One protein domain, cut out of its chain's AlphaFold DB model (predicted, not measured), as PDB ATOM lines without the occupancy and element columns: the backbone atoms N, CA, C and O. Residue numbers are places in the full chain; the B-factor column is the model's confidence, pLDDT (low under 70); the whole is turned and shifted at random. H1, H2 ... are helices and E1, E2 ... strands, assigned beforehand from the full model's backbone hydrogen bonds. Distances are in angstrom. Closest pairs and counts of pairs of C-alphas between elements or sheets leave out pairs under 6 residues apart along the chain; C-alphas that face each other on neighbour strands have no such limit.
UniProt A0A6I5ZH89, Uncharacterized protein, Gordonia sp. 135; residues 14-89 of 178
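What this domain is: This is residues 14 to 89 of the 178 residues of an uncharacterized protein of Gordonia sp. 135 (UniProt A0A6I5ZH89). A twisted sheet of four strands curls round one helix, H2, which packs on one face; the opposite face bears no named helix. The short helix H1 lies off the sheet, toward one end of the elongated whole. The printed part has 76 residues, in the order E1, E2, E3, E4, H1, H2, and the class is mixed, helices and strands. The sheet runs E1, E2, E3, E4, all antiparallel. The whole is compact, with a radius of gyration of the C-alphas of 12.1 A and spans of 37 by 22 by 21 A.

Where its parts are: E3, residues 36 to 43, is 22.5 A long, and E4, residues 50 to 58, is 23.1 A and bends by 59 degrees at residue 53. E2 is residues 27 to 31. E1, residues 14 to 21, begins at C-alpha 14 (82.739, 103.408, 104.183) and bends by 81 degrees at residue 17. H1 is residues 67 to 72. H2, residues 75 to 87, is 18.4 A long and ends at C-alpha 87 (97.661, 108.568, 100.006).

How they stand to each other: The strands form a meander, each the antiparallel neighbour of the one before, and each consecutive pair is a hairpin. N 39 and O 55 of E3 and E4 are 2.9 A apart, N 29 and O 38 of E2 and E3 2.8 A, and N 28 and O 20 of E2 and E1 2.8 A, within hydrogen-bond range. H2 is on the sheet; its closest C-alphas to E4 are Ala 79 and Leu 51, 5.4 A. H1 is not on the sheet and is apart from H2. In H1 and H2 every O i to N i+4 pair is within hydrogen-bond range.

The domain as a whole: The C-alphas farthest apart, Pro 47 and Asp 62, are 39.2 A apart. The printed part has no cut, and no link is long. Residues 16, 46 to 47 and 89 have pLDDT under 70.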
ATOM      1  N   VAL A  14      82.594 102.366 105.206       78.44
ATOM      2  CA  VAL A  14      82.739 103.408 104.183       78.44
ATOM      3  C   VAL A  14      82.102 102.910 102.892       78.44
ATOM      4  O   VAL A  14      82.414 101.811 102.441       78.44
ATOM      5  N   ILE A  15      81.223 103.715 102.295       76.62
ATOM      6  CA  ILE A  15      80.591 103.378 101.016       76.62
ATOM      7  C   ILE A  15      81.669 103.388  99.913       76.62
ATOM      8  O   ILE A  15      82.360 104.404  99.771       76.62
ATOM      9  N   PRO A  16      81.815 102.316  99.105       68.50
ATOM     10  CA  PRO A  16      82.702 102.314  97.940       68.50
ATOM     11  C   PRO A  16      82.379 103.474  96.987       68.50
ATOM     12  O   PRO A  16      81.219 103.720  96.669       68.50
ATOM     13  N   GLY A  17      83.391 104.247  96.575       72.69
ATOM     14  CA  GLY A  17      83.194 105.471  95.775       72.69
ATOM     15  C   GLY A  17      82.497 106.628  96.514       72.69
ATOM     16  O   GLY A  17      82.358 107.717  95.966       72.69
ATOM     17  N   GLY A  18      82.098 106.437  97.774       76.81
ATOM     18  CA  GLY A  18      81.491 107.452  98.636       76.81
ATOM     19  C   GLY A  18      82.504 108.351  99.347       76.81
ATOM     20  O   GLY A  18      82.138 109.018 100.314       76.81
ATOM     21  N   THR A  19      83.769 108.339  98.913       84.06
ATOM     22  CA  THR A  19      84.824 109.227  99.416       84.06
ATOM     23  C   THR A  19      85.308 110.131  98.292       84.06
ATOM     24  O   THR A  19      85.630 109.635  97.214       84.06
ATOM     25  N   ARG A  20      85.363 111.443  98.525       87.00
ATOM     26  CA  ARG A  20      85.806 112.419  97.517       87.00
ATOM     27  C   ARG A  20      86.486 113.626  98.148       87.00
ATOM     28  O   ARG A  20      86.121 114.034  99.252       87.00
ATOM     29  N   ARG A  21      87.416 114.241  97.414       88.50
ATOM     30  CA  ARG A  21      87.990 115.543  97.770       88.50
ATOM     31  C   ARG A  21      86.961 116.655  97.565       88.50
ATOM     32  O   ARG A  21      86.188 116.638  96.605       88.50
ATOM     33  N   LEU A  22      86.961 117.604  98.486       86.88
ATOM     34  CA  LEU A  22      86.337 118.918  98.392       86.88
ATOM     35  C   LEU A  22      87.443 119.986  98.346       86.88
ATOM     36  O   LEU A  22      88.630 119.664  98.338       86.88
ATOM     37  N   ASP A  23      87.052 121.256  98.358       83.06
ATOM     38  CA  ASP A  23      87.993 122.373  98.456       83.06
ATOM     39  C   ASP A  23      88.753 122.368  99.805       83.06
ATOM     40  O   ASP A  23      88.277 121.822 100.807       83.06
ATOM     41  N   ASP A  24      89.937 122.988  99.839       82.19
ATOM     42  CA  ASP A  24      90.763 123.195 101.045       82.19
ATOM     43  C   ASP A  24      91.121 121.917 101.841       82.19
ATOM     44  O   ASP A  24      91.015 121.883 103.076       82.19
ATOM     45  N   ASP A  25      91.527 120.845 101.151       82.75
ATOM     46  CA  ASP A  25      91.912 119.543 101.737       82.75
ATOM     47  C   ASP A  25      90.811 118.848 102.554       82.75
ATOM     48  O   ASP A  25      91.068 117.905 103.310       82.75
ATOM     49  N   LEU A  26      89.561 119.296 102.414       91.81
ATOM     50  CA  LEU A  26      88.421 118.625 103.015       91.81
ATOM     51  C   LEU A  26      88.065 117.381 102.204       91.81
ATOM     52  O   LEU A  26      88.099 117.372 100.976       91.81
ATOM     53  N   ILE A  27      87.698 116.315 102.901       91.62
ATOM     54  CA  ILE A  27      87.348 115.030 102.303       91.62
ATOM     55  C   ILE A  27      85.954 114.662 102.781       91.62
ATOM     56  O   ILE A  27      85.702 114.553 103.980       91.62
ATOM     57  N   GLU A  28      85.033 114.486 101.844       93.31
ATOM     58  CA  GLU A  28      83.723 113.915 102.131       93.31
ATOM     59  C   GLU A  28      83.857 112.392 102.205       93.31
ATOM     60  O   GLU A  28      84.447 111.783 101.318       93.31
ATOM     61  N   VAL A  29      83.294 111.790 103.248       90.62
ATOM     62  CA  VAL A  29      83.218 110.349 103.480       90.62
ATOM     63  C   VAL A  29      81.769 109.999 103.797       90.62
ATOM     64  O   VAL A  29      81.157 110.585 104.697       90.62
ATOM     65  N   ARG A  30      81.219 109.017 103.085       89.19
ATOM     66  CA  ARG A  30      79.880 108.479 103.344       89.19
ATOM     67  C   ARG A  30      79.957 107.114 103.995       89.19
ATOM     68  O   ARG A  30      80.784 106.285 103.613       89.19
ATOM     69  N   LEU A  31      79.079 106.897 104.969       85.25
ATOM     70  CA  LEU A  31      78.998 105.644 105.701       85.25
ATOM     71  C   LEU A  31      77.678 104.938 105.419       85.25
ATOM     72  O   LEU A  31      76.627 105.559 105.303       85.25
ATOM     73  N   VAL A  32      77.740 103.620 105.336       81.31
ATOM     74  CA  VAL A  32      76.596 102.749 105.075       81.31
ATOM     75  C   VAL A  32      75.616 102.839 106.240       81.31
ATOM     76  O   VAL A  32      76.021 102.733 107.397       81.31
ATOM     77  N   GLY A  33      74.324 103.015 105.963       82.25
ATOM     78  CA  GLY A  33      73.281 103.087 106.995       82.25
ATOM     79  C   GLY A  33      73.369 104.318 107.905       82.25
ATOM     80  O   GLY A  33      72.852 104.282 109.022       82.25
ATOM     81  N   HIS A  34      74.067 105.366 107.465       84.88
ATOM     82  CA  HIS A  34      74.043 106.688 108.077       84.88
ATOM     83  C   HIS A  34      73.339 107.648 107.112       84.88
ATOM     84  O   HIS A  34      73.716 107.717 105.946       84.88
ATOM     85  N   ASP A  35      72.375 108.424 107.607       87.38
ATOM     86  CA  ASP A  35      71.657 109.451 106.827       87.38
ATOM     87  C   ASP A  35      72.414 110.796 106.810       87.38
ATOM     88  O   ASP A  35      71.852 111.883 106.641       87.38
ATOM     89  N   HIS A  36      73.725 110.720 107.041       91.19
ATOM     90  CA  HIS A  36      74.621 111.853 107.185       91.19
ATOM     91  C   HIS A  36      75.907 111.578 106.417       91.19
ATOM     92  O   HIS A  36      76.498 110.497 106.516       91.19
ATOM     93  N   ARG A  37      76.407 112.610 105.744       92.50
ATOM     94  CA  ARG A  37      77.758 112.631 105.192       92.50
ATOM     95  C   ARG A  37      78.717 113.330 106.147       92.50
ATOM     96  O   ARG A  37      78.354 114.260 106.873       92.50
ATOM     97  N   TYR A  38      79.966 112.887 106.121       94.44
ATOM     98  CA  TYR A  38      81.020 113.389 106.991       94.44
ATOM     99  C   TYR A  38      82.044 114.136 106.159       94.44
ATOM    100  O   TYR A  38      82.629 113.559 105.253       94.44
ATOM    101  N   VAL A  39      82.279 115.404 106.467       95.38
ATOM    102  CA  VAL A  39      83.349 116.181 105.838       95.38
ATOM    103  C   VAL A  39      84.478 116.313 106.839       95.38
ATOM    104  O   VAL A  39      84.268 116.809 107.946       95.38
ATOM    105  N   VAL A  40      85.660 115.833 106.475       94.69
ATOM    106  CA  VAL A  40      86.785 115.710 107.397       94.69
ATOM    107  C   VAL A  40      88.049 116.334 106.838       94.69
ATOM    108  O   VAL A  40      88.294 116.276 105.637       94.69
ATOM    109  N   ARG A  41      88.880 116.884 107.723       94.06
ATOM    110  CA  ARG A  41      90.289 117.169 107.442       94.06
ATOM    111  C   ARG A  41      91.150 116.239 108.278       94.06
ATOM    112  O   ARG A  41      90.843 115.991 109.449       94.06
ATOM    113  N   VAL A  42      92.215 115.726 107.673       89.38
ATOM    114  CA  VAL A  42      93.176 114.854 108.348       89.38
ATOM    115  C   VAL A  42      94.570 115.456 108.343       89.38
ATOM    116  O   VAL A  42      95.000 116.046 107.360       89.38
ATOM    117  N   ASP A  43      95.255 115.288 109.463       85.75
ATOM    118  CA  ASP A  43      96.684 115.503 109.631       85.75
ATOM    119  C   ASP A  43      97.389 114.141 109.554       85.75
ATOM    120  O   ASP A  43      96.999 113.180 110.235       85.75
ATOM    121  N   LEU A  44      98.393 114.066 108.683       82.75
ATOM    122  CA  LEU A  44      99.169 112.866 108.378       82.75
ATOM    123  C   LEU A  44     100.627 112.967 108.852       82.75
ATOM    124  O   LEU A  44     101.375 112.015 108.653       82.75
ATOM    125  N   ASP A  45     101.028 114.060 109.513       79.12
ATOM    126  CA  ASP A  45     102.418 114.291 109.940       79.12
ATOM    127  C   ASP A  45     102.838 113.373 111.106       79.12
ATOM    128  O   ASP A  45     104.020 113.197 111.409       79.12
ATOM    129  N   GLY A  46     101.858 112.784 111.797       69.19
ATOM    130  CA  GLY A  46     102.063 111.888 112.930       69.19
ATOM    131  C   GLY A  46     102.166 110.399 112.564       69.19
ATOM    132  O   GLY A  46     101.870 109.984 111.449       69.19
ATOM    133  N   PRO A  47     102.471 109.531 113.550       65.75
ATOM    134  CA  PRO A  47     102.564 108.076 113.349       65.75
ATOM    135  C   PRO A  47     101.219 107.397 113.028       65.75
ATOM    136  O   PRO A  47     101.171 106.200 112.759       65.75
ATOM    137  N   ALA A  48     100.112 108.131 113.128       71.81
ATOM    138  CA  ALA A  48      98.780 107.682 112.759       71.81
ATOM    139  C   ALA A  48      97.957 108.893 112.298       71.81
ATOM    140  O   ALA A  48      98.119 109.965 112.894       71.81
ATOM    141  N   PRO A  49      97.039 108.724 111.329       81.38
ATOM    142  CA  PRO A  49      96.169 109.799 110.875       81.38
ATOM    143  C   PRO A  49      95.340 110.394 112.009       81.38
ATOM    144  O   PRO A  49      94.724 109.666 112.798       81.38
ATOM    145  N   ARG A  50      95.292 111.724 112.071       85.62
ATOM    146  CA  ARG A  50      94.514 112.468 113.064       85.62
ATOM    147  C   ARG A  50      93.463 113.303 112.372       85.62
ATOM    148  O   ARG A  50      93.737 113.949 111.377       85.62
ATOM    149  N   LEU A  51      92.258 113.302 112.918       89.00
ATOM    150  CA  LEU A  51      91.172 114.117 112.399       89.00
ATOM    151  C   LEU A  51      91.270 115.511 113.029       89.00
ATOM    152  O   LEU A  51      91.187 115.633 114.251       89.00
ATOM    153  N   THR A  52      91.500 116.537 112.213       93.19
ATOM    154  CA  THR A  52      91.670 117.933 112.658       93.19
ATOM    155  C   THR A  52      90.394 118.748 112.510       93.19
ATOM    156  O   THR A  52      90.178 119.693 113.263       93.19
ATOM    157  N   GLU A  53      89.512 118.348 111.595       95.31
ATOM    158  CA  GLU A  53      88.201 118.960 111.407       95.31
ATOM    159  C   GLU A  53      87.157 117.893 111.073       95.31
ATOM    160  O   GLU A  53      87.417 117.038 110.231       95.31
ATOM    161  N   LEU A  54      85.987 117.949 111.720       94.94
ATOM    162  CA  LEU A  54      84.826 117.092 111.457       94.94
ATOM    163  C   LEU A  54      83.585 117.962 111.280       94.94
ATOM    164  O   LEU A  54      83.191 118.668 112.207       94.94
ATOM    165  N   ARG A  55      82.917 117.841 110.134       94.56
ATOM    166  CA  ARG A  55      81.570 118.365 109.911       94.56
ATOM    167  C   ARG A  55      80.632 117.199 109.642       94.56
ATOM    168  O   ARG A  55      80.929 116.332 108.821       94.56
ATOM    169  N   VAL A  56      79.502 117.191 110.334       94.00
ATOM    170  CA  VAL A  56      78.406 116.254 110.078       94.00
ATOM    171  C   VAL A  56      77.359 117.014 109.284       94.00
ATOM    172  O   VAL A  56      76.940 118.092 109.703       94.00
ATOM    173  N   VAL A  57      76.970 116.482 108.132       93.06
ATOM    174  CA  VAL A  57      75.997 117.118 107.249       93.06
ATOM    175  C   VAL A  57      74.875 116.126 106.994       93.06
ATOM    176  O   VAL A  57      75.121 115.022 106.521       93.06
ATOM    177  N   ALA A  58      73.652 116.520 107.326       92.12
ATOM    178  CA  ALA A  58      72.457 115.761 106.993       92.12
ATOM    179  C   ALA A  58      72.301 115.651 105.468       92.12
ATOM    180  O   ALA A  58      72.439 116.648 104.753       92.12
ATOM    181  N   ASP A  59      72.036 114.443 104.966       86.75
ATOM    182  CA  ASP A  59      71.825 114.234 103.529       86.75
ATOM    183  C   ASP A  59      70.407 114.608 103.085       86.75
ATOM    184  O   ASP A  59      70.202 114.956 101.920       86.75
ATOM    185  N   THR A  60      69.448 114.615 104.014       82.69
ATOM    186  CA  THR A  60      68.071 115.063 103.789       82.69
ATOM    187  C   THR A  60      67.673 116.157 104.787       82.69
ATOM    188  O   THR A  60      68.242 116.228 105.876       82.69
ATOM    189  N   PRO A  61      66.685 117.012 104.459       78.31
ATOM    190  CA  PRO A  61      66.162 118.014 105.394       78.31
ATOM    191  C   PRO A  61      65.551 117.413 106.668       78.31
ATOM    192  O   PRO A  61      65.535 118.073 107.702       78.31
ATOM    193  N   ASP A  62      65.068 116.170 106.582       81.12
ATOM    194  CA  ASP A  62      64.434 115.444 107.686       81.12
ATOM    195  C   ASP A  62      65.445 114.668 108.555       81.12
ATOM    196  O   ASP A  62      65.095 114.191 109.634       81.12
ATOM    197  N   ALA A  63      66.702 114.524 108.109       84.56
ATOM    198  CA  ALA A  63      67.750 113.865 108.883       84.56
ATOM    199  C   ALA A  63      68.271 114.801 109.985       84.56
ATOM    200  O   ALA A  63      69.134 115.653 109.769       84.56
ATOM    201  N   GLU A  64      67.757 114.627 111.201       88.12
ATOM    202  CA  GLU A  64      68.179 115.411 112.360       88.12
ATOM    203  C   GLU A  64      69.592 115.011 112.836       88.12
ATOM    204  O   GLU A  64      69.994 113.840 112.830       88.12
ATOM    205  N   ILE A  65      70.380 116.003 113.262       89.44
ATOM    206  CA  ILE A  65      71.669 115.785 113.929       89.44
ATOM    207  C   ILE A  65      71.440 115.926 115.431       89.44
ATOM    208  O   ILE A  65      71.633 116.989 116.019       89.44
ATOM    209  N   ASP A  66      71.012 114.828 116.047       88.12
ATOM    210  CA  ASP A  66      70.785 114.750 117.484       88.12
ATOM    211  C   ASP A  66      72.048 114.255 118.243       88.12
ATOM    212  O   ASP A  66      73.048 113.834 117.642       88.12
ATOM    213  N   PRO A  67      72.056 114.271 119.591       88.75
ATOM    214  CA  PRO A  67      73.191 113.771 120.371       88.75
ATOM    215  C   PRO A  67      73.523 112.284 120.152       88.75
ATOM    216  O   PRO A  67      74.661 111.867 120.381       88.75
ATOM    217  N   SER A  68      72.554 111.463 119.747       83.19
ATOM    218  CA  SER A  68      72.762 110.054 119.409       83.19
ATOM    219  C   SER A  68      73.497 109.894 118.075       83.19
ATOM    220  O   SER A  68      74.359 109.017 117.978       83.19
ATOM    221  N   THR A  69      73.251 110.778 117.101       83.94
ATOM    222  CA  THR A  69      73.996 110.859 115.838       83.94
ATOM    223  C   THR A  69      75.474 111.117 116.106       83.94
ATOM    224  O   THR A  69      76.332 110.386 115.612       83.94
ATOM    225  N   ILE A  70      75.790 112.090 116.968       87.06
ATOM    226  CA  ILE A  70      77.180 112.435 117.314       87.06
ATOM    227  C   ILE A  70      77.913 111.257 117.974       87.06
ATOM    228  O   ILE A  70      79.074 110.993 117.667       87.06
ATOM    229  N   ARG A  71      77.237 110.500 118.846       85.56
ATOM    230  CA  ARG A  71      77.823 109.321 119.515       85.56
ATOM    231  C   ARG A  71      78.106 108.159 118.564       85.56
ATOM    232  O   ARG A  71      78.954 107.326 118.873       85.56
ATOM    233  N   GLN A  72      77.394 108.088 117.444       81.75
ATOM    234  CA  GLN A  72      77.559 107.038 116.442       81.75
ATOM    235  C   GLN A  72      78.681 107.339 115.442       81.75
ATOM    236  O   GLN A  72      79.032 106.454 114.665       81.75
ATOM    237  N   VAL A  73      79.268 108.543 115.452       86.88
ATOM    238  CA  VAL A  73      80.307 108.924 114.487       86.88
ATOM    239  C   VAL A  73      81.596 108.122 114.721       86.88
ATOM    240  O   VAL A  73      82.261 108.297 115.748       86.88
ATOM    241  N   PRO A  74      82.030 107.277 113.766       85.88
ATOM    242  CA  PRO A  74      83.225 106.463 113.938       85.88
ATOM    243  C   PRO A  74      84.484 107.258 113.552       85.88
ATOM    244  O   PRO A  74      85.097 107.024 112.512       85.88
ATOM    245  N   VAL A  75      84.905 108.187 114.420       87.12
ATOM    246  CA  VAL A  75      86.016 109.142 114.184       87.12
ATOM    247  C   VAL A  75      87.292 108.474 113.656       87.12
ATOM    248  O   VAL A  75      87.890 108.943 112.692       87.12
ATOM    249  N   ARG A  76      87.704 107.345 114.248       81.81
ATOM    250  CA  ARG A  76      88.908 106.610 113.815       81.81
ATOM    251  C   ARG A  76      88.799 106.087 112.383       81.81
ATOM    252  O   ARG A  76      89.784 106.113 111.653       81.81
ATOM    253  N   ARG A  77      87.611 105.619 111.993       81.75
ATOM    254  CA  ARG A  77      87.350 105.096 110.650       81.75
ATOM    255  C   ARG A  77      87.359 106.222 109.626       81.75
ATOM    256  O   ARG A  77      87.981 106.067 108.585       81.75
ATOM    257  N   LEU A  78      86.743 107.357 109.954       87.12
ATOM    258  CA  LEU A  78      86.762 108.546 109.103       87.12
ATOM    259  C   LEU A  78      88.192 109.042 108.855       87.12
ATOM    260  O   LEU A  78      88.558 109.295 107.711       87.12
ATOM    261  N   ALA A  79      89.021 109.105 109.903       85.69
ATOM    262  CA  ALA A  79      90.424 109.498 109.778       85.69
ATOM    263  C   ALA A  79      91.222 108.536 108.880       85.69
ATOM    264  O   ALA A  79      91.967 108.976 108.010       85.69
ATOM    265  N   ALA A  80      91.042 107.223 109.062       79.81
ATOM    266  CA  ALA A  80      91.712 106.212 108.246       79.81
ATOM    267  C   ALA A  80      91.264 106.257 106.774       79.81
ATOM    268  O   ALA A  80      92.101 106.177 105.878       79.81
ATOM    269  N   ALA A  81      89.962 106.416 106.525       83.19
ATOM    270  CA  ALA A  81      89.397 106.504 105.180       83.19
ATOM    271  C   ALA A  81      89.923 107.728 104.420       83.19
ATOM    272  O   ALA A  81      90.412 107.603 103.299       83.19
ATOM    273  N   ALA A  82      89.901 108.896 105.064       85.12
ATOM    274  CA  ALA A  82      90.423 110.129 104.492       85.12
ATOM    275  C   ALA A  82      91.935 110.051 104.232       85.12
ATOM    276  O   ALA A  82      92.382 110.387 103.141       85.12
ATOM    277  N   ALA A  83      92.720 109.526 105.176       85.25
ATOM    278  CA  ALA A  83      94.160 109.339 104.988       85.25
ATOM    279  C   ALA A  83      94.493 108.457 103.783       85.25
ATOM    280  O   ALA A  83      95.395 108.777 103.013       85.25
ATOM    281  N   ARG A  84      93.742 107.366 103.589       77.38
ATOM    282  CA  ARG A  84      93.899 106.523 102.401       77.38
ATOM    283  C   ARG A  84      93.584 107.281 101.132       77.38
ATOM    284  O   ARG A  84      94.371 107.209 100.201       77.38
ATOM    285  N   PHE A  85      92.464 107.990 101.098       82.31
ATOM    286  CA  PHE A  85      92.067 108.753  99.923       82.31
ATOM    287  C   PHE A  85      93.155 109.762  99.505       82.31
ATOM    288  O   PHE A  85      93.483 109.853  98.324       82.31
ATOM    289  N   VAL A  86      93.793 110.432 100.477       81.75
ATOM    290  CA  VAL A  86      94.961 111.300 100.229       81.75
ATOM    291  C   VAL A  86      96.163 110.505  99.717       81.75
ATOM    292  O   VAL A  86      96.768 110.891  98.722       81.75
ATOM    293  N   ALA A  87      96.507 109.392 100.372       75.25
ATOM    294  CA  ALA A  87      97.661 108.568 100.006       75.25
ATOM    295  C   ALA A  87      97.545 107.953  98.598       75.25
ATOM    296  O   ALA A  87      98.561 107.735  97.948       75.25
ATOM    297  N   HIS A  88      96.321 107.715  98.120       70.69
ATOM    298  CA  HIS A  88      96.034 107.185  96.781       70.69
ATOM    299  C   HIS A  88      95.758 108.295  95.745       70.69
ATOM    300  O   HIS A  88      95.198 108.019  94.688       70.69
ATOM    301  N   GLY A  89      96.131 109.549  96.035       59.91
ATOM    302  CA  GLY A  89      96.122 110.640  95.057       59.91
ATOM    303  C   GLY A  89      94.736 110.980  94.504       59.91
ATOM    304  O   GLY A  89      94.554 111.006  93.292       59.91
TER     305      GLY A  89